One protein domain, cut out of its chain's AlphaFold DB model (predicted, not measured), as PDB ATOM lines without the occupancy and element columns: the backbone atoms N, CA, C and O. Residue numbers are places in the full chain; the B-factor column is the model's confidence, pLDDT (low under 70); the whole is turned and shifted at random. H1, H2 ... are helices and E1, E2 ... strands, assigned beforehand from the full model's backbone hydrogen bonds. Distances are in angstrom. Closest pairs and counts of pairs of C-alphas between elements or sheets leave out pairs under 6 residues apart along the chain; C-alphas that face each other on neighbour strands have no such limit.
ATOM      1  N   ARG A  31     -85.664 -68.617 104.403       67.75
ATOM      2  CA  ARG A  31     -84.344 -68.310 103.833       67.75
ATOM      3  C   ARG A  31     -84.386 -67.927 102.348       67.75
ATOM      4  O   ARG A  31     -83.652 -67.030 101.965       67.75
ATOM      5  N   LEU A  32     -85.238 -68.553 101.536       75.94
ATOM      6  CA  LEU A  32     -85.384 -68.234 100.110       75.94
ATOM      7  C   LEU A  32     -85.953 -66.824  99.919       75.94
ATOM      8  O   LEU A  32     -85.382 -66.042  99.171       75.94
ATOM      9  N   HIS A  33     -86.990 -66.468 100.683       73.62
ATOM     10  CA  HIS A  33     -87.543 -65.109 100.675       73.62
ATOM     11  C   HIS A  33     -86.563 -64.059 101.213       73.62
ATOM     12  O   HIS A  33     -86.535 -62.934 100.722       73.62
ATOM     13  N   ALA A  34     -85.730 -64.411 102.200       77.25
ATOM     14  CA  ALA A  34     -84.687 -63.513 102.690       77.25
ATOM     15  C   ALA A  34     -83.611 -63.252 101.622       77.25
ATOM     16  O   ALA A  34     -83.208 -62.108 101.429       77.25
ATOM     17  N   VAL A  35     -83.176 -64.290 100.900       84.44
ATOM     18  CA  VAL A  35     -82.215 -64.152  99.794       84.44
ATOM     19  C   VAL A  35     -82.819 -63.342  98.648       84.44
ATOM     20  O   VAL A  35     -82.178 -62.420  98.158       84.44
ATOM     21  N   GLU A  36     -84.061 -63.630  98.264       86.44
ATOM     22  CA  GLU A  36     -84.797 -62.884  97.240       86.44
ATOM     23  C   GLU A  36     -84.914 -61.394  97.599       86.44
ATOM     24  O   GLU A  36     -84.590 -60.531  96.785       86.44
ATOM     25  N   GLY A  37     -85.266 -61.081  98.850       87.62
ATOM     26  CA  GLY A  37     -85.321 -59.707  99.347       87.62
ATOM     27  C   GLY A  37     -83.966 -58.997  99.293       87.62
ATOM     28  O   GLY A  37     -83.887 -57.860  98.829       87.62
ATOM     29  N   ILE A  38     -82.882 -59.666  99.704       90.19
ATOM     30  CA  ILE A  38     -81.523 -59.106  99.632       90.19
ATOM     31  C   ILE A  38     -81.129 -58.830  98.176       90.19
ATOM     32  O   ILE A  38     -80.606 -57.757  97.881       90.19
ATOM     33  N   VAL A  39     -81.412 -59.758  97.256       92.44
ATOM     34  CA  VAL A  39     -81.122 -59.580  95.826       92.44
ATOM     35  C   VAL A  39     -81.885 -58.381  95.265       92.44
ATOM     36  O   VAL A  39     -81.282 -57.541  94.599       92.44
ATOM     37  N   LEU A  40     -83.176 -58.244  95.576       94.06
ATOM     38  CA  LEU A  40     -83.984 -57.107  95.128       94.06
ATOM     39  C   LEU A  40     -83.463 -55.771  95.676       94.06
ATOM     40  O   LEU A  40     -83.401 -54.792  94.934       94.06
ATOM     41  N   ILE A  41     -83.027 -55.733  96.939       94.38
ATOM     42  CA  ILE A  41     -82.417 -54.537  97.542       94.38
ATOM     43  C   ILE A  41     -81.111 -54.175  96.828       94.38
ATOM     44  O   ILE A  41     -80.908 -53.015  96.468       94.38
ATOM     45  N   VAL A  42     -80.232 -55.151  96.586       94.69
ATOM     46  CA  VAL A  42     -78.955 -54.925  95.892       94.69
ATOM     47  C   VAL A  42     -79.193 -54.434  94.463       94.69
ATOM     48  O   VAL A  42     -78.575 -53.457  94.042       94.69
ATOM     49  N   VAL A  43     -80.119 -55.053  93.726       94.62
ATOM     50  CA  VAL A  43     -80.493 -54.616  92.372       94.62
ATOM     51  C   VAL A  43     -81.061 -53.196  92.397       94.62
ATOM     52  O   VAL A  43     -80.646 -52.363  91.591       94.62
ATOM     53  N   GLY A  44     -81.945 -52.885  93.348       92.75
ATOM     54  CA  GLY A  44     -82.495 -51.541  93.531       92.75
ATOM     55  C   GLY A  44     -81.414 -50.488  93.799       92.75
ATOM     56  O   GLY A  44     -81.427 -49.425  93.180       92.75
ATOM     57  N   LEU A  45     -80.433 -50.800  94.650       92.94
ATOM     58  CA  LEU A  45     -79.294 -49.918  94.931       92.94
ATOM     59  C   LEU A  45     -78.415 -49.688  93.696       92.94
ATOM     60  O   LEU A  45     -78.041 -48.549  93.413       92.94
ATOM     61  N   LEU A  46     -78.105 -50.746  92.943       93.38
ATOM     62  CA  LEU A  46     -77.302 -50.645  91.722       93.38
ATOM     63  C   LEU A  46     -78.005 -49.809  90.648       93.38
ATOM     64  O   LEU A  46     -77.377 -48.943  90.036       93.38
ATOM     65  N   LEU A  47     -79.309 -50.025  90.455       92.62
ATOM     66  CA  LEU A  47     -80.122 -49.237  89.530       92.62
ATOM     67  C   LEU A  47     -80.203 -47.775  89.974       92.62
ATOM     68  O   LEU A  47     -79.977 -46.881  89.162       92.62
ATOM     69  N   GLY A  48     -80.444 -47.514  91.261       90.31
ATOM     70  CA  GLY A  48     -80.467 -46.157  91.807       90.31
ATOM     71  C   GLY A  48     -79.145 -45.419  91.585       90.31
ATOM     72  O   GLY A  48     -79.131 -44.295  91.078       90.31
ATOM     73  N   ALA A  49     -78.015 -46.068  91.877       88.69
ATOM     74  CA  ALA A  49     -76.689 -45.503  91.637       88.69
ATOM     75  C   ALA A  49     -76.427 -45.230  90.145       88.69
ATOM     76  O   ALA A  49     -75.860 -44.190  89.794       88.69
ATOM     77  N   ALA A  50     -76.856 -46.134  89.258       85.94
ATOM     78  CA  ALA A  50     -76.745 -45.950  87.814       85.94
ATOM     79  C   ALA A  50     -77.561 -44.740  87.331       85.94
ATOM     80  O   ALA A  50     -77.022 -43.890  86.623       85.94
ATOM     81  N   VAL A  51     -78.809 -44.605  87.787       88.81
ATOM     82  CA  VAL A  51     -79.680 -43.471  87.446       88.81
ATOM     83  C   VAL A  51     -79.070 -42.153  87.912       88.81
ATOM     84  O   VAL A  51     -78.966 -41.219  87.120       88.81
ATOM     85  N   ILE A  52     -78.594 -42.070  89.158       83.88
ATOM     86  CA  ILE A  52     -77.936 -40.856  89.675       83.88
ATOM     87  C   ILE A  52     -76.726 -40.495  88.811       83.88
ATOM     88  O   ILE A  52     -76.530 -39.328  88.464       83.88
ATOM     89  N   ARG A  53     -75.919 -41.489  88.425       80.31
ATOM     90  CA  ARG A  53     -74.748 -41.280  87.569       80.31
ATOM     91  C   ARG A  53     -75.135 -40.760  86.187       80.31
ATOM     92  O   ARG A  53     -74.468 -39.857  85.677       80.31
ATOM     93  N   ASP A  54     -76.180 -41.311  85.587       78.81
ATOM     94  CA  ASP A  54     -76.642 -40.891  84.268       78.81
ATOM     95  C   ASP A  54     -77.269 -39.497  84.305       78.81
ATOM     96  O   ASP A  54     -76.931 -38.659  83.466       78.81
ATOM     97  N   VAL A  55     -78.061 -39.182  85.334       77.81
ATOM     98  CA  VAL A  55     -78.600 -37.832  85.558       77.81
ATOM     99  C   VAL A  55     -77.471 -36.825  85.778       77.81
ATOM    100  O   VAL A  55     -77.441 -35.785  85.123       77.81
ATOM    101  N   ALA A  56     -76.490 -37.133  86.630       70.31
ATOM    102  CA  ALA A  56     -75.356 -36.247  86.887       70.31
ATOM    103  C   ALA A  56     -74.543 -35.963  85.613       70.31
ATOM    104  O   ALA A  56     -74.137 -34.823  85.368       70.31
ATOM    105  N   ARG A  57     -74.344 -36.980  84.764       69.88
ATOM    106  CA  ARG A  57     -73.716 -36.807  83.446       69.88
ATOM    107  C   ARG A  57     -74.550 -35.899  82.552       69.88
ATOM    108  O   ARG A  57     -73.985 -34.994  81.940       69.88
ATOM    109  N   HIS A  58     -75.862 -36.105  82.498       69.50
ATOM    110  CA  HIS A  58     -76.759 -35.306  81.665       69.50
ATOM    111  C   HIS A  58     -76.767 -33.831  82.088       69.50
ATOM    112  O   HIS A  58     -76.531 -32.946  81.265       69.50
ATOM    113  N   VAL A  59     -76.903 -33.569  83.391       70.25
ATOM    114  CA  VAL A  59     -76.863 -32.216  83.967       70.25
ATOM    115  C   VAL A  59     -75.511 -31.545  83.712       70.25
ATOM    116  O   VAL A  59     -75.448 -30.359  83.389       70.25
ATOM    117  N   GLY A  60     -74.410 -32.293  83.822       68.06
ATOM    118  CA  GLY A  60     -73.074 -31.784  83.514       68.06
ATOM    119  C   GLY A  60     -72.917 -31.365  82.047       68.06
ATOM    120  O   GLY A  60     -72.305 -30.332  81.765       68.06
ATOM    121  N   ILE A  61     -73.495 -32.131  81.117       70.06
ATOM    122  CA  ILE A  61     -73.482 -31.823  79.678       70.06
ATOM    123  C   ILE A  61     -74.313 -30.570  79.389       70.06
ATOM    124  O   ILE A  61     -73.852 -29.687  78.663       70.06
ATOM    125  N   GLU A  62     -75.501 -30.454  79.984       71.38
ATOM    126  CA  GLU A  62     -76.383 -29.305  79.777       71.38
ATOM    127  C   GLU A  62     -75.766 -28.007  80.315       71.38
ATOM    128  O   GLU A  62     -75.671 -27.013  79.589       71.38
ATOM    129  N   LYS A  63     -75.249 -28.025  81.551       75.25
ATOM    130  CA  LYS A  63     -74.565 -26.864  82.140       75.25
ATOM    131  C   LYS A  63     -73.378 -26.422  81.285       75.25
ATOM    132  O   LYS A  63     -73.220 -25.231  81.021       75.25
ATOM    133  N   ARG A  64     -72.582 -27.374  80.787       79.94
ATOM    134  CA  ARG A  64     -71.458 -27.088  79.882       79.94
ATOM    135  C   ARG A  64     -71.925 -26.439  78.584       79.94
ATOM    136  O   ARG A  64     -71.368 -25.422  78.193       79.94
ATOM    137  N   ALA A  65     -72.987 -26.954  77.968       81.81
ATOM    138  CA  ALA A  65     -73.556 -26.380  76.752       81.81
ATOM    139  C   ALA A  65     -74.044 -24.929  76.949       81.81
ATOM    140  O   ALA A  65     -73.875 -24.085  76.064       81.81
ATOM    141  N   ILE A  66     -74.629 -24.612  78.105       84.88
ATOM    142  CA  ILE A  66     -75.065 -23.246  78.434       84.88
ATOM    143  C   ILE A  66     -73.859 -22.307  78.536       84.88
ATOM    144  O   ILE A  66     -73.843 -21.251  77.895       84.88
ATOM    145  N   VAL A  67     -72.834 -22.702  79.294       87.88
ATOM    146  CA  VAL A  67     -71.624 -21.889  79.481       87.88
ATOM    147  C   VAL A  67     -70.862 -21.721  78.168       87.88
ATOM    148  O   VAL A  67     -70.386 -20.626  77.872       87.88
ATOM    149  N   ASP A  68     -70.809 -22.751  77.331       87.25
ATOM    150  CA  ASP A  68     -70.173 -22.692  76.018       87.25
ATOM    151  C   ASP A  68     -70.873 -21.683  75.095       87.25
ATOM    152  O   ASP A  68     -70.225 -20.845  74.463       87.25
ATOM    153  N   ARG A  69     -72.212 -21.683  75.061       87.94
ATOM    154  CA  ARG A  69     -72.983 -20.675  74.311       87.94
ATOM    155  C   ARG A  69     -72.734 -19.268  74.838       87.94
ATOM    156  O   ARG A  69     -72.578 -18.344  74.040       87.94
ATOM    157  N   HIS A  70     -72.709 -19.100  76.158       88.75
ATOM    158  CA  HIS A  70     -72.451 -17.809  76.787       88.75
ATOM    159  C   HIS A  70     -71.043 -17.299  76.450       88.75
ATOM    160  O   HIS A  70     -70.881 -16.160  76.017       88.75
ATOM    161  N   THR A  71     -70.049 -18.185  76.524       90.12
ATOM    162  CA  THR A  71     -68.653 -17.912  76.163       90.12
ATOM    163  C   THR A  71     -68.522 -17.511  74.702       90.12
ATOM    164  O   THR A  71     -67.888 -16.504  74.399       90.12
ATOM    165  N   PHE A  72     -69.171 -18.240  73.790       89.88
ATOM    166  CA  PHE A  72     -69.159 -17.896  72.371       89.88
ATOM    167  C   PHE A  72     -69.749 -16.502  72.132       89.88
ATOM    168  O   PHE A  72     -69.126 -15.680  71.469       89.88
ATOM    169  N   ARG A  73     -70.924 -16.211  72.704       89.56
ATOM    170  CA  ARG A  73     -71.595 -14.904  72.573       89.56
ATOM    171  C   ARG A  73     -70.757 -13.753  73.114       89.56
ATOM    172  O   ARG A  73     -70.743 -12.694  72.487       89.56
ATOM    173  N   ALA A  74     -70.092 -13.968  74.249       89.56
ATOM    174  CA  ALA A  74     -69.173 -13.006  74.839       89.56
ATOM    175  C   ALA A  74     -67.977 -12.756  73.910       89.56
ATOM    176  O   ALA A  74     -67.659 -11.603  73.642       89.56
ATOM    177  N   TYR A  75     -67.390 -13.819  73.349       89.75
ATOM    178  CA  TYR A  75     -66.250 -13.727  72.434       89.75
ATOM    179  C   TYR A  75     -66.584 -12.987  71.133       89.75
ATOM    180  O   TYR A  75     -65.814 -12.151  70.678       89.75
ATOM    181  N   VAL A  76     -67.740 -13.268  70.523       88.06
ATOM    182  CA  VAL A  76     -68.154 -12.578  69.288       88.06
ATOM    183  C   VAL A  76     -68.821 -11.222  69.542       88.06
ATOM    184  O   VAL A  76     -69.266 -10.589  68.591       88.06
ATOM    185  N   HIS A  77     -68.957 -10.794  70.803       86.12
ATOM    186  CA  HIS A  77     -69.683  -9.585  71.211       86.12
ATOM    187  C   HIS A  77     -71.119  -9.497  70.640       86.12
ATOM    188  O   HIS A  77     -71.629  -8.424  70.314       86.12
ATOM    189  N   ARG A  78     -71.804 -10.642  70.503       81.25
ATOM    190  CA  ARG A  78     -73.173 -10.748  69.951       81.25
ATOM    191  C   ARG A  78     -74.077 -11.555  70.893       81.25
ATOM    192  O   ARG A  78     -74.297 -12.749  70.672       81.25
ATOM    193  N   PRO A  79     -74.679 -10.924  71.918       73.00
ATOM    194  CA  PRO A  79     -75.473 -11.630  72.930       73.00
ATOM    195  C   PRO A  79     -76.768 -12.246  72.375       73.00
ATOM    196  O   PRO A  79     -77.219 -13.283  72.857       73.00
ATOM    197  N   LYS A  80     -77.350 -11.654  71.321       72.56
ATOM    198  CA  LYS A  80     -78.612 -12.106  70.704       72.56
ATOM    199  C   LYS A  80     -78.435 -13.223  69.662       72.56
ATOM    200  O   LYS A  80     -79.398 -13.584  68.988       72.56
ATOM    201  N   LEU A  81     -77.231 -13.784  69.504       76.19
ATOM    202  CA  LEU A  81     -76.990 -14.826  68.508       76.19
ATOM    203  C   LEU A  81     -77.704 -16.133  68.897       76.19
ATOM    204  O   LEU A  81     -77.398 -16.760  69.919       76.19
ATOM    205  N   LYS A  82     -78.676 -16.539  68.069       70.19
ATOM    206  CA  LYS A  82     -79.502 -17.739  68.297       70.19
ATOM    207  C   LYS A  82     -78.875 -19.014  67.725       70.19
ATOM    208  O   LYS A  82     -79.028 -20.080  68.310       70.19
ATOM    209  N   LYS A  83     -78.157 -18.918  66.602       73.94
ATOM    210  CA  LYS A  83     -77.610 -20.071  65.869       73.94
ATOM    211  C   LYS A  83     -76.179 -20.384  66.326       73.94
ATOM    212  O   LYS A  83     -75.216 -19.887  65.746       73.94
ATOM    213  N   ILE A  84     -76.059 -21.194  67.380       78.81
ATOM    214  CA  ILE A  84     -74.781 -21.705  67.901       78.81
ATOM    215  C   ILE A  84     -74.879 -23.229  67.982       78.81
ATOM    216  O   ILE A  84     -75.675 -23.769  68.751       78.81
ATOM    217  N   ALA A  85     -74.075 -23.913  67.177       77.94
ATOM    218  CA  ALA A  85     -73.939 -25.358  67.177       77.94
ATOM    219  C   ALA A  85     -72.784 -25.763  68.100       77.94
ATOM    220  O   ALA A  85     -71.630 -25.390  67.884       77.94
ATOM    221  N   ILE A  86     -73.092 -26.547  69.127       76.00
ATOM    222  CA  ILE A  86     -72.089 -27.117  70.026       76.00
ATOM    223  C   ILE A  86     -71.826 -28.534  69.542       76.00
ATOM    224  O   ILE A  86     -72.752 -29.342  69.476       76.00
ATOM    225  N   ALA A  87     -70.586 -28.827  69.162       70.38
ATOM    226  CA  ALA A  87     -70.209 -30.196  68.866       70.38
ATOM    227  C   ALA A  87     -69.920 -30.898  70.201       70.38
ATOM    228  O   ALA A  87     -69.118 -30.377  70.981       70.38
ATOM    229  N   PRO A  88     -70.541 -32.057  70.482       59.78
ATOM    230  CA  PRO A  88     -70.214 -32.806  71.683       59.78
ATOM    231  C   PRO A  88     -68.727 -33.194  71.648       59.78
ATOM    232  O   PRO A  88     -68.204 -33.518  70.570       59.78
ATOM    233  N   PRO A  89     -68.031 -33.160  72.795       60.41
ATOM    234  CA  PRO A  89     -66.630 -33.546  72.852       60.41
ATOM    235  C   PRO A  89     -66.480 -34.993  72.388       60.41
ATOM    236  O   PRO A  89     -67.097 -35.906  72.940       60.41
ATOM    237  N   LYS A  90     -65.624 -35.231  71.389       58.62
ATOM    238  CA  LYS A  90     -65.115 -36.587  71.150       58.62
ATOM    239  C   LYS A  90     -64.159 -36.902  72.306       58.62
ATOM    240  O   LYS A  90     -63.453 -36.004  72.764       58.62
ATOM    241  N   ARG A  91     -64.169 -38.127  72.845       46.28
ATOM    242  CA  ARG A  91     -63.356 -38.510  74.021       46.28
ATOM    243  C   ARG A  91     -61.933 -37.929  73.936       46.28
ATOM    244  O   ARG A  91     -61.261 -38.122  72.930       46.28
ATOM    245  N   GLY A  92     -61.512 -37.203  74.973       50.66
ATOM    246  CA  GLY A  92     -60.169 -36.613  75.069       50.66
ATOM    247  C   GLY A  92     -59.928 -35.329  74.263       50.66
ATOM    248  O   GLY A  92     -58.824 -34.800  74.311       50.66
ATOM    249  N   THR A  93     -60.924 -34.797  73.545       57.47
ATOM    250  CA  THR A  93     -60.767 -33.573  72.740       57.47
ATOM    251  C   THR A  93     -61.349 -32.331  73.411       57.47
ATOM    252  O   THR A  93     -62.315 -32.393  74.172       57.47
ATOM    253  N   VAL A  94     -60.714 -31.196  73.116       65.75
ATOM    254  CA  VAL A  94     -61.147 -29.837  73.466       65.75
ATOM    255  C   VAL A  94     -62.570 -29.610  72.951       65.75
ATOM    256  O   VAL A  94     -62.887 -30.031  71.834       65.75
ATOM    257  N   ASP A  95     -63.432 -28.949  73.729       81.88
ATOM    258  CA  ASP A  95     -64.791 -28.691  73.251       81.88
ATOM    259  C   ASP A  95     -64.749 -27.724  72.091       81.88
ATOM    260  O   ASP A  95     -63.998 -26.746  72.099       81.88
ATOM    261  N   LYS A  96     -65.583 -27.993  71.094       87.06
ATOM    262  CA  LYS A  96     -65.662 -27.171  69.903       87.06
ATOM    263  C   LYS A  96     -67.058 -26.607  69.758       87.06
ATOM    264  O   LYS A  96     -68.040 -27.345  69.673       87.06
ATOM    265  N   VAL A  97     -67.130 -25.292  69.649       89.56
ATOM    266  CA  VAL A  97     -68.387 -24.560  69.516       89.56
ATOM    267  C   VAL A  97     -68.312 -23.724  68.256       89.56
ATOM    268  O   VAL A  97     -67.426 -22.889  68.110       89.56
ATOM    269  N   CYS A  98     -69.240 -23.959  67.337       88.62
ATOM    270  CA  CYS A  98     -69.321 -23.252  66.072       88.62
ATOM    271  C   CYS A  98     -70.580 -22.390  66.031       88.62
ATOM    272  O   CYS A  98     -71.682 -22.865  66.287       88.62
ATOM    273  N   GLY A  99     -70.449 -21.134  65.638       88.56
ATOM    274  CA  GLY A  99     -71.578 -20.228  65.458       88.56
ATOM    275  C   GLY A  99     -71.330 -19.278  64.302       88.56
ATOM    276  O   GLY A  99     -70.242 -19.247  63.732       88.56
ATOM    277  N   GLN A 100     -72.343 -18.508  63.929       87.31
ATOM    278  CA  GLN A 100     -72.157 -17.448  62.940       87.31
ATOM    279  C   GLN A 100     -71.120 -16.432  63.449       87.31
ATOM    280  O   GLN A 100     -71.143 -16.059  64.624       87.31
ATOM    281  N   SER A 101     -70.196 -16.021  62.579       82.25
ATOM    282  CA  SER A 101     -69.193 -15.011  62.930       82.25
ATOM    283  C   SER A 101     -69.830 -13.627  63.065       82.25
ATOM    284  O   SER A 101     -70.801 -13.313  62.377       82.25
ATOM    285  N   ALA A 102     -69.228 -12.758  63.880       74.38
ATOM    286  CA  ALA A 102     -69.571 -11.337  63.904       74.38
ATOM    287  C   ALA A 102     -69.187 -10.612  62.601       74.38
ATOM    288  O   ALA A 102     -69.842  -9.639  62.236       74.38
ATOM    289  N   SER A 103     -68.149 -11.095  61.906       68.62
ATOM    290  CA  SER A 103     -67.533 -10.438  60.747       68.62
ATOM    291  C   SER A 103     -68.208 -10.723  59.400       68.62
ATOM    292  O   SER A 103     -67.748 -10.222  58.382       68.62
ATOM    293  N   GLY A 104     -69.266 -11.542  59.325       64.19
ATOM    294  CA  GLY A 104     -69.973 -11.719  58.054       64.19
ATOM    295  C   GLY A 104     -71.100 -12.746  58.064       64.19
ATOM    296  O   GLY A 104     -71.022 -13.775  58.736       64.19
ATOM    297  N   ALA A 105     -72.132 -12.482  57.259       71.12
ATOM    298  CA  ALA A 105     -73.341 -13.302  57.177       71.12
ATOM    299  C   ALA A 105     -73.086 -14.727  56.646       71.12
ATOM    300  O   ALA A 105     -73.809 -15.650  57.021       71.12
ATOM    301  N   HIS A 106     -72.040 -14.921  55.835       80.94
ATOM    302  CA  HIS A 106     -71.775 -16.171  55.104       80.94
ATOM    303  C   HIS A 106     -70.711 -17.078  55.738       80.94
ATOM    304  O   HIS A 106     -70.388 -18.136  55.188       80.94
ATOM    305  N   GLN A 107     -70.179 -16.705  56.902       87.62
ATOM    306  CA  GLN A 107     -69.115 -17.449  57.573       87.62
ATOM    307  C   GLN A 107     -69.494 -17.834  59.002       87.62
ATOM    308  O   GLN A 107     -70.195 -17.115  59.720       87.62
ATOM    309  N   ARG A 108     -69.003 -18.997  59.420       89.81
ATOM    310  CA  ARG A 108     -69.094 -19.500  60.786       89.81
ATOM    311  C   ARG A 108     -67.713 -19.517  61.428       89.81
ATOM    312  O   ARG A 108     -66.731 -19.884  60.791       89.81
ATOM    313  N   LEU A 109     -67.667 -19.122  62.689       91.12
ATOM    314  CA  LEU A 109     -66.500 -19.184  63.552       91.12
ATOM    315  C   LEU A 109     -66.634 -20.415  64.446       91.12
ATOM    316  O   LEU A 109     -67.659 -20.592  65.103       91.12
ATOM    317  N   CYS A 110     -65.607 -21.252  64.471       90.75
ATOM    318  CA  CYS A 110     -65.493 -22.402  65.356       90.75
ATOM    319  C   CYS A 110     -64.400 -22.140  66.389       90.75
ATOM    320  O   CYS A 110     -63.246 -21.931  66.026       90.75
ATOM    321  N   LEU A 111     -64.764 -22.160  67.667       91.81
ATOM    322  CA  LEU A 111     -63.871 -21.934  68.798       91.81
ATOM    323  C   LEU A 111     -63.592 -23.236  69.536       91.81
ATOM    324  O   LEU A 111     -64.496 -24.047  69.741       91.81
ATOM    325  N   PHE A 112     -62.352 -23.384  69.983       90.00
ATOM    326  CA  PHE A 112     -61.923 -24.418  70.909       90.00
ATOM    327  C   PHE A 112     -61.950 -23.870  72.334       90.00
ATOM    328  O   PHE A 112     -61.244 -22.911  72.654       90.00
ATOM    329  N   MET A 113     -62.767 -24.480  73.187       87.88
ATOM    330  CA  MET A 113     -62.949 -24.083  74.579       87.88
ATOM    331  C   MET A 113     -62.219 -25.035  75.516       87.88
ATOM    332  O   MET A 113     -62.363 -26.255  75.449       87.88
ATOM    333  N   GLY A 114     -61.434 -24.451  76.413       84.19
ATOM    334  CA  GLY A 114     -60.722 -25.147  77.467       84.19
ATOM    335  C   GLY A 114     -61.217 -24.751  78.853       84.19
ATOM    336  O   GLY A 114     -61.915 -23.753  79.042       84.19
ATOM    337  N   GLY A 115     -60.803 -25.544  79.835       79.00
ATOM    338  CA  GLY A 115     -61.042 -25.257  81.242       79.00
ATOM    339  C   GLY A 115     -62.414 -25.704  81.758       79.00
ATOM    340  O   GLY A 115     -63.227 -26.255  81.003       79.00
ATOM    341  N   PRO A 116     -62.648 -25.511  83.063       75.81
ATOM    342  CA  PRO A 116     -63.836 -25.986  83.756       75.81
ATOM    343  C   PRO A 116     -65.125 -25.287  83.312       75.81
ATOM    344  O   PRO A 116     -65.149 -24.087  83.065       75.81
ATOM    345  N   ALA A 117     -66.226 -26.041  83.277       72.31
ATOM    346  CA  ALA A 117     -67.553 -25.544  82.901       72.31
ATOM    347  C   ALA A 117     -68.343 -24.897  84.056       72.31
ATOM    348  O   ALA A 117     -69.478 -24.484  83.856       72.31
ATOM    349  N   HIS A 118     -67.786 -24.837  85.269       68.62
ATOM    350  CA  HIS A 118     -68.442 -24.220  86.431       68.62
ATOM    351  C   HIS A 118     -68.177 -22.710  86.557       68.62
ATOM    352  O   HIS A 118     -68.792 -22.048  87.389       68.62
ATOM    353  N   VAL A 119     -67.290 -22.149  85.731       68.31
ATOM    354  CA  VAL A 119     -67.033 -20.702  85.670       68.31
ATOM    355  C   VAL A 119     -68.036 -20.052  84.706       68.31
ATOM    356  O   VAL A 119     -68.420 -20.669  83.715       68.31
ATOM    357  N   ARG A 120     -68.458 -18.799  84.962       76.62
ATOM    358  CA  ARG A 120     -69.403 -18.041  84.098       76.62
ATOM    359  C   ARG A 120     -68.997 -18.008  82.615       76.62
ATOM    360  O   ARG A 120     -69.853 -17.843  81.745       76.62
ATOM    361  N   LEU A 121     -67.698 -18.118  82.336       84.00
ATOM    362  CA  LEU A 121     -67.103 -18.158  81.004       84.00
ATOM    363  C   LEU A 121     -65.976 -19.189  80.977       84.00
ATOM    364  O   LEU A 121     -65.299 -19.404  81.983       84.00
ATOM    365  N   ARG A 122     -65.749 -19.788  79.810       87.62
ATOM    366  CA  ARG A 122     -64.628 -20.701  79.565       87.62
ATOM    367  C   ARG A 122     -63.519 -20.020  78.785       87.62
ATOM    368  O   ARG A 122     -63.730 -19.019  78.105       87.62
ATOM    369  N   GLN A 123     -62.322 -20.585  78.871       88.38
ATOM    370  CA  GLN A 123     -61.169 -20.053  78.163       88.38
ATOM    371  C   GLN A 123     -61.241 -20.447  76.687       88.38
ATOM    372  O   GLN A 123     -61.289 -21.633  76.353       88.38
ATOM    373  N   VAL A 124     -61.191 -19.465  75.790       90.69
ATOM    374  CA  VAL A 124     -61.025 -19.715  74.355       90.69
ATOM    375  C   VAL A 124     -59.548 -19.980  74.086       90.69
ATOM    376  O   VAL A 124     -58.707 -19.110  74.289       90.69
ATOM    377  N   ARG A 125     -59.220 -21.197  73.648       90.94
ATOM    378  CA  ARG A 125     -57.841 -21.614  73.352       90.94
ATOM    379  C   ARG A 125     -57.446 -21.391  71.900       90.94
ATOM    380  O   ARG A 125     -56.281 -21.557  71.561       90.94
ATOM    381  N   GLY A 126     -58.393 -21.122  71.012       92.06
ATOM    382  CA  GLY A 126     -58.141 -20.977  69.582       92.06
ATOM    383  C   GLY A 126     -59.400 -21.192  68.762       92.06
ATOM    384  O   GLY A 126     -60.486 -21.375  69.314       92.06
ATOM    385  N   GLY A 127     -59.252 -21.206  67.445       92.25
ATOM    386  CA  GLY A 127     -60.380 -21.386  66.547       92.25
ATOM    387  C   GLY A 127     -60.016 -21.256  65.079       92.25
ATOM    388  O   GLY A 127     -58.847 -21.131  64.719       92.25
ATOM    389  N   TYR A 128     -61.040 -21.329  64.238       91.81
ATOM    390  CA  TYR A 128     -60.943 -21.175  62.791       91.81
ATOM    391  C   TYR A 128     -62.277 -20.723  62.199       91.81
ATOM    392  O   TYR A 128     -63.344 -20.908  62.794       91.81
ATOM    393  N   TYR A 129     -62.214 -20.176  60.994       90.44
ATOM    394  CA  TYR A 129     -63.368 -19.820  60.185       90.44
ATOM    395  C   TYR A 129     -63.683 -20.914  59.171       90.44
ATOM    396  O   TYR A 129     -62.823 -21.705  58.780       90.44
ATOM    397  N   LEU A 130     -64.948 -20.979  58.776       89.31
ATOM    398  CA  LEU A 130     -65.484 -21.987  57.874       89.31
ATOM    399  C   LEU A 130     -66.733 -21.412  57.178       89.31
ATOM    400  O   LEU A 130     -67.405 -20.552  57.754       89.31
ATOM    401  N   PRO A 131     -67.112 -21.845  55.963       89.31
ATOM    402  CA  PRO A 131     -68.308 -21.339  55.306       89.31
ATOM    403  C   PRO A 131     -69.551 -21.854  56.028       89.31
ATOM    404  O   PRO A 131     -69.558 -22.976  56.550       89.31
ATOM    405  N   LEU A 132     -70.622 -21.058  56.028       85.25
ATOM    406  CA  LEU A 132     -71.850 -21.384  56.757       85.25
ATOM    407  C   LEU A 132     -72.478 -22.718  56.308       85.25
ATOM    408  O   LEU A 132     -72.954 -23.482  57.142       85.25
ATOM    409  N   LEU A 133     -72.430 -23.013  55.003       86.31
ATOM    410  CA  LEU A 133     -73.087 -24.173  54.380       86.31
ATOM    411  C   LEU A 133     -72.157 -25.366  54.117       86.31
ATOM    412  O   LEU A 133     -72.617 -26.433  53.714       86.31
ATOM    413  N   LYS A 134     -70.840 -25.211  54.294       86.38
ATOM    414  CA  LYS A 134     -69.892 -26.297  54.003       86.38
ATOM    415  C   LYS A 134     -69.697 -27.176  55.233       86.38
ATOM    416  O   LYS A 134     -69.670 -26.648  56.343       86.38
ATOM    417  N   PRO A 135     -69.506 -28.496  55.071       87.12
ATOM    418  CA  PRO A 135     -69.201 -29.381  56.187       87.12
ATOM    419  C   PRO A 135     -67.855 -29.019  56.814       87.12
ATOM    420  O   PRO A 135     -66.980 -28.439  56.173       87.12
ATOM    421  N   ASP A 136     -67.678 -29.399  58.075       86.00
ATOM    422  CA  ASP A 136     -66.451 -29.128  58.817       86.00
ATOM    423  C   ASP A 136     -65.319 -30.081  58.416       86.00
ATOM    424  O   ASP A 136     -65.060 -31.088  59.072       86.00
ATOM    425  N   ARG A 137     -64.665 -29.753  57.296       86.75
ATOM    426  CA  ARG A 137     -63.512 -30.469  56.740       86.75
ATOM    427  C   ARG A 137     -62.307 -29.542  56.672       86.75
ATOM    428  O   ARG A 137     -62.461 -28.376  56.324       86.75
ATOM    429  N   TYR A 138     -61.120 -30.097  56.904       85.44
ATOM    430  CA  TYR A 138     -59.835 -29.390  56.899       85.44
ATOM    431  C   TYR A 138     -59.653 -28.413  55.727       85.44
ATOM    432  O   TYR A 138     -59.326 -27.257  55.960       85.44
ATOM    433  N   ARG A 139     -59.961 -28.840  54.496       86.00
ATOM    434  CA  ARG A 139     -59.838 -28.027  53.267       86.00
ATOM    435  C   ARG A 139     -60.688 -26.750  53.220       86.00
ATOM    436  O   ARG A 139     -60.475 -25.915  52.358       86.00
ATOM    437  N   PHE A 140     -61.712 -26.649  54.066       88.19
ATOM    438  CA  PHE A 140     -62.619 -25.501  54.100       88.19
ATOM    439  C   PHE A 140     -62.342 -24.577  55.286       88.19
ATOM    440  O   PHE A 140     -63.047 -23.587  55.440       88.19
ATOM    441  N   ARG A 141     -61.381 -24.912  56.152       90.19
ATOM    442  CA  ARG A 141     -61.037 -24.114  57.333       90.19
ATOM    443  C   ARG A 141     -60.000 -23.061  56.949       90.19
ATOM    444  O   ARG A 141     -59.046 -23.391  56.254       90.19
ATOM    445  N   TRP A 142     -60.151 -21.832  57.434       89.25
ATOM    446  CA  TRP A 142     -59.156 -20.764  57.264       89.25
ATOM    447  C   TRP A 142     -59.059 -19.880  58.509       89.25
ATOM    448  O   TRP A 142     -59.852 -20.017  59.442       89.25
ATOM    449  N   GLY A 143     -58.088 -18.961  58.513       88.12
ATOM    450  CA  GLY A 143     -57.928 -17.959  59.573       88.12
ATOM    451  C   GLY A 143     -57.761 -18.597  60.950       88.12
ATOM    452  O   GLY A 143     -58.477 -18.262  61.887       88.12
ATOM    453  N   CYS A 144     -56.883 -19.591  61.036       90.19
ATOM    454  CA  CYS A 144     -56.737 -20.423  62.218       90.19
ATOM    455  C   CYS A 144     -55.808 -19.787  63.237       90.19
ATOM    456  O   CYS A 144     -54.774 -19.233  62.876       90.19
ATOM    457  N   PHE A 145     -56.163 -19.897  64.512       91.75
ATOM    458  CA  PHE A 145     -55.433 -19.242  65.591       91.75
ATOM    459  C   PHE A 145     -55.408 -20.086  66.868       91.75
ATOM    460  O   PHE A 145     -56.238 -20.979  67.076       91.75
ATOM    461  N   GLY A 146     -54.442 -19.790  67.741       90.56
ATOM    462  CA  GLY A 146     -54.236 -20.495  69.006       90.56
ATOM    463  C   GLY A 146     -54.042 -22.002  68.813       90.56
ATOM    464  O   GLY A 146     -53.362 -22.445  67.890       90.56
ATOM    465  N   SER A 147     -54.691 -22.801  69.657       86.62
ATOM    466  CA  SER A 147     -54.675 -24.274  69.615       86.62
ATOM    467  C   SER A 147     -55.059 -24.874  68.257       86.62
ATOM    468  O   SER A 147     -54.546 -25.930  67.901       86.62
ATOM    469  N   ALA A 148     -55.907 -24.207  67.464       86.62
ATOM    470  CA  ALA A 148     -56.248 -24.685  66.124       86.62
ATOM    471  C   ALA A 148     -55.033 -24.684  65.190       86.62
ATOM    472  O   ALA A 148     -54.846 -25.616  64.411       86.62
ATOM    473  N   LEU A 149     -54.213 -23.639  65.292       87.50
ATOM    474  CA  LEU A 149     -52.981 -23.501  64.529       87.50
ATOM    475  C   LEU A 149     -51.897 -24.439  65.078       87.50
ATOM    476  O   LEU A 149     -51.289 -25.171  64.307       87.50
ATOM    477  N   ALA A 150     -51.724 -24.481  66.405       85.81
ATOM    478  CA  ALA A 150     -50.694 -25.287  67.068       85.81
ATOM    479  C   ALA A 150     -50.851 -26.803  66.852       85.81
ATOM    480  O   ALA A 150     -49.865 -27.529  66.819       85.81
ATOM    481  N   HIS A 151     -52.085 -27.290  66.697       83.69
ATOM    482  CA  HIS A 151     -52.371 -28.709  66.470       83.69
ATOM    483  C   HIS A 151     -52.669 -29.041  65.002       83.69
ATOM    484  O   HIS A 151     -53.249 -30.091  64.729       83.69
ATOM    485  N   HIS A 152     -52.340 -28.144  64.063       82.06
ATOM    486  CA  HIS A 152     -52.621 -28.315  62.631       82.06
ATOM    487  C   HIS A 152     -54.078 -28.720  62.351       82.06
ATOM    488  O   HIS A 152     -54.371 -29.528  61.474       82.06
TER     489      HIS A 152
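Overview. This is residues 31 to 152 of the 161 residues of an uncharacterized protein of Actinobacteria bacterium (UniProt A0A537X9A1). A twisted sheet of five strands forms a small head, and one very long helix, H1, packs the last part of its length on one face of that sheet while residues 31 to 59 stick out from the head as a long arm. The tiny helix H2 sits on the opposite face, beside the strands. The printed part has 122 residues, with two named helices and five named strands in the order H1 E1 E2 E3 E4 E5 H2; the sheet's order is E1 - E2 - E3 - E4 - E5, all antiparallel, and the class is mixed, helices and strands. The whole is only just extended, close to loose, with a radius of gyration of the C-alphas of 20.9 A; the arm makes the longest of the three spans, 73 by 30 by 25 A.

Along the chain. The sheet consists of E1, residues 84 to 87; E2, residues 95 to 100, 16.9 A long; E3, residues 107 to 114, 22.9 A; E4, residues 123 to 131, 24.0 A; and E5, residues 142 to 146, 12.7 A. H1, residues 31 to 75, runs 65.5 A from C-alpha 31 at (-84.344, -68.310, 103.833) to C-alpha 75 at (-66.250, -13.727, 72.434). H2, residues 147 to 150, ends with C-alpha 150 at (-50.694, -25.287, 67.068).

Arrangement. The five strands form a meander, each the antiparallel neighbour of the one before, and each two in succession form a hairpin. E1 and E5 are the edge strands. Between E1 and E2, N 85 and O 98 are within hydrogen-bond range at 2.8 A; between E2 and E3, N 97 and O 111 at 2.9 A. Between E3 and E4, N 110 and O 128 are 2.8 A apart, and between E4 and E5, N 129 and O 142 are 2.8 A apart. E4 bends by 58 degrees at residue 126. H1 is on the sheet with its residues 64 to 75; its closest C-alphas to E1 are those of Arg 69 and Ile 84, 6.7 A, and to E2 those of Asp 68 and Val 97, 7.0 A. H2 is on the opposite face, at a height over the sheet of 5.1 A and only just over none of the strands, with 2 of its 4 C-alphas falling on E4. The closest C-alphas of H2 and E4 are those of Ser 147 and Gly 126, 4.8 A. H1 and H2 are apart. In H1 every O i to N i+4 pair is within hydrogen-bond range; H2 is too short for such a pair, and its one O i to N i+3 pair is not within range.

Size, cuts and confidence. The C-alphas farthest apart are those of Arg 31 and Gly 104, 74.2 A. Without the free residues 31 to 59, the body spans 33 by 30 by 19 A. The printed part has no cut and no long link. Mean pLDDT of the printed part is 82.2; it is under 70 at 15 residues, among them residues 88 to 94.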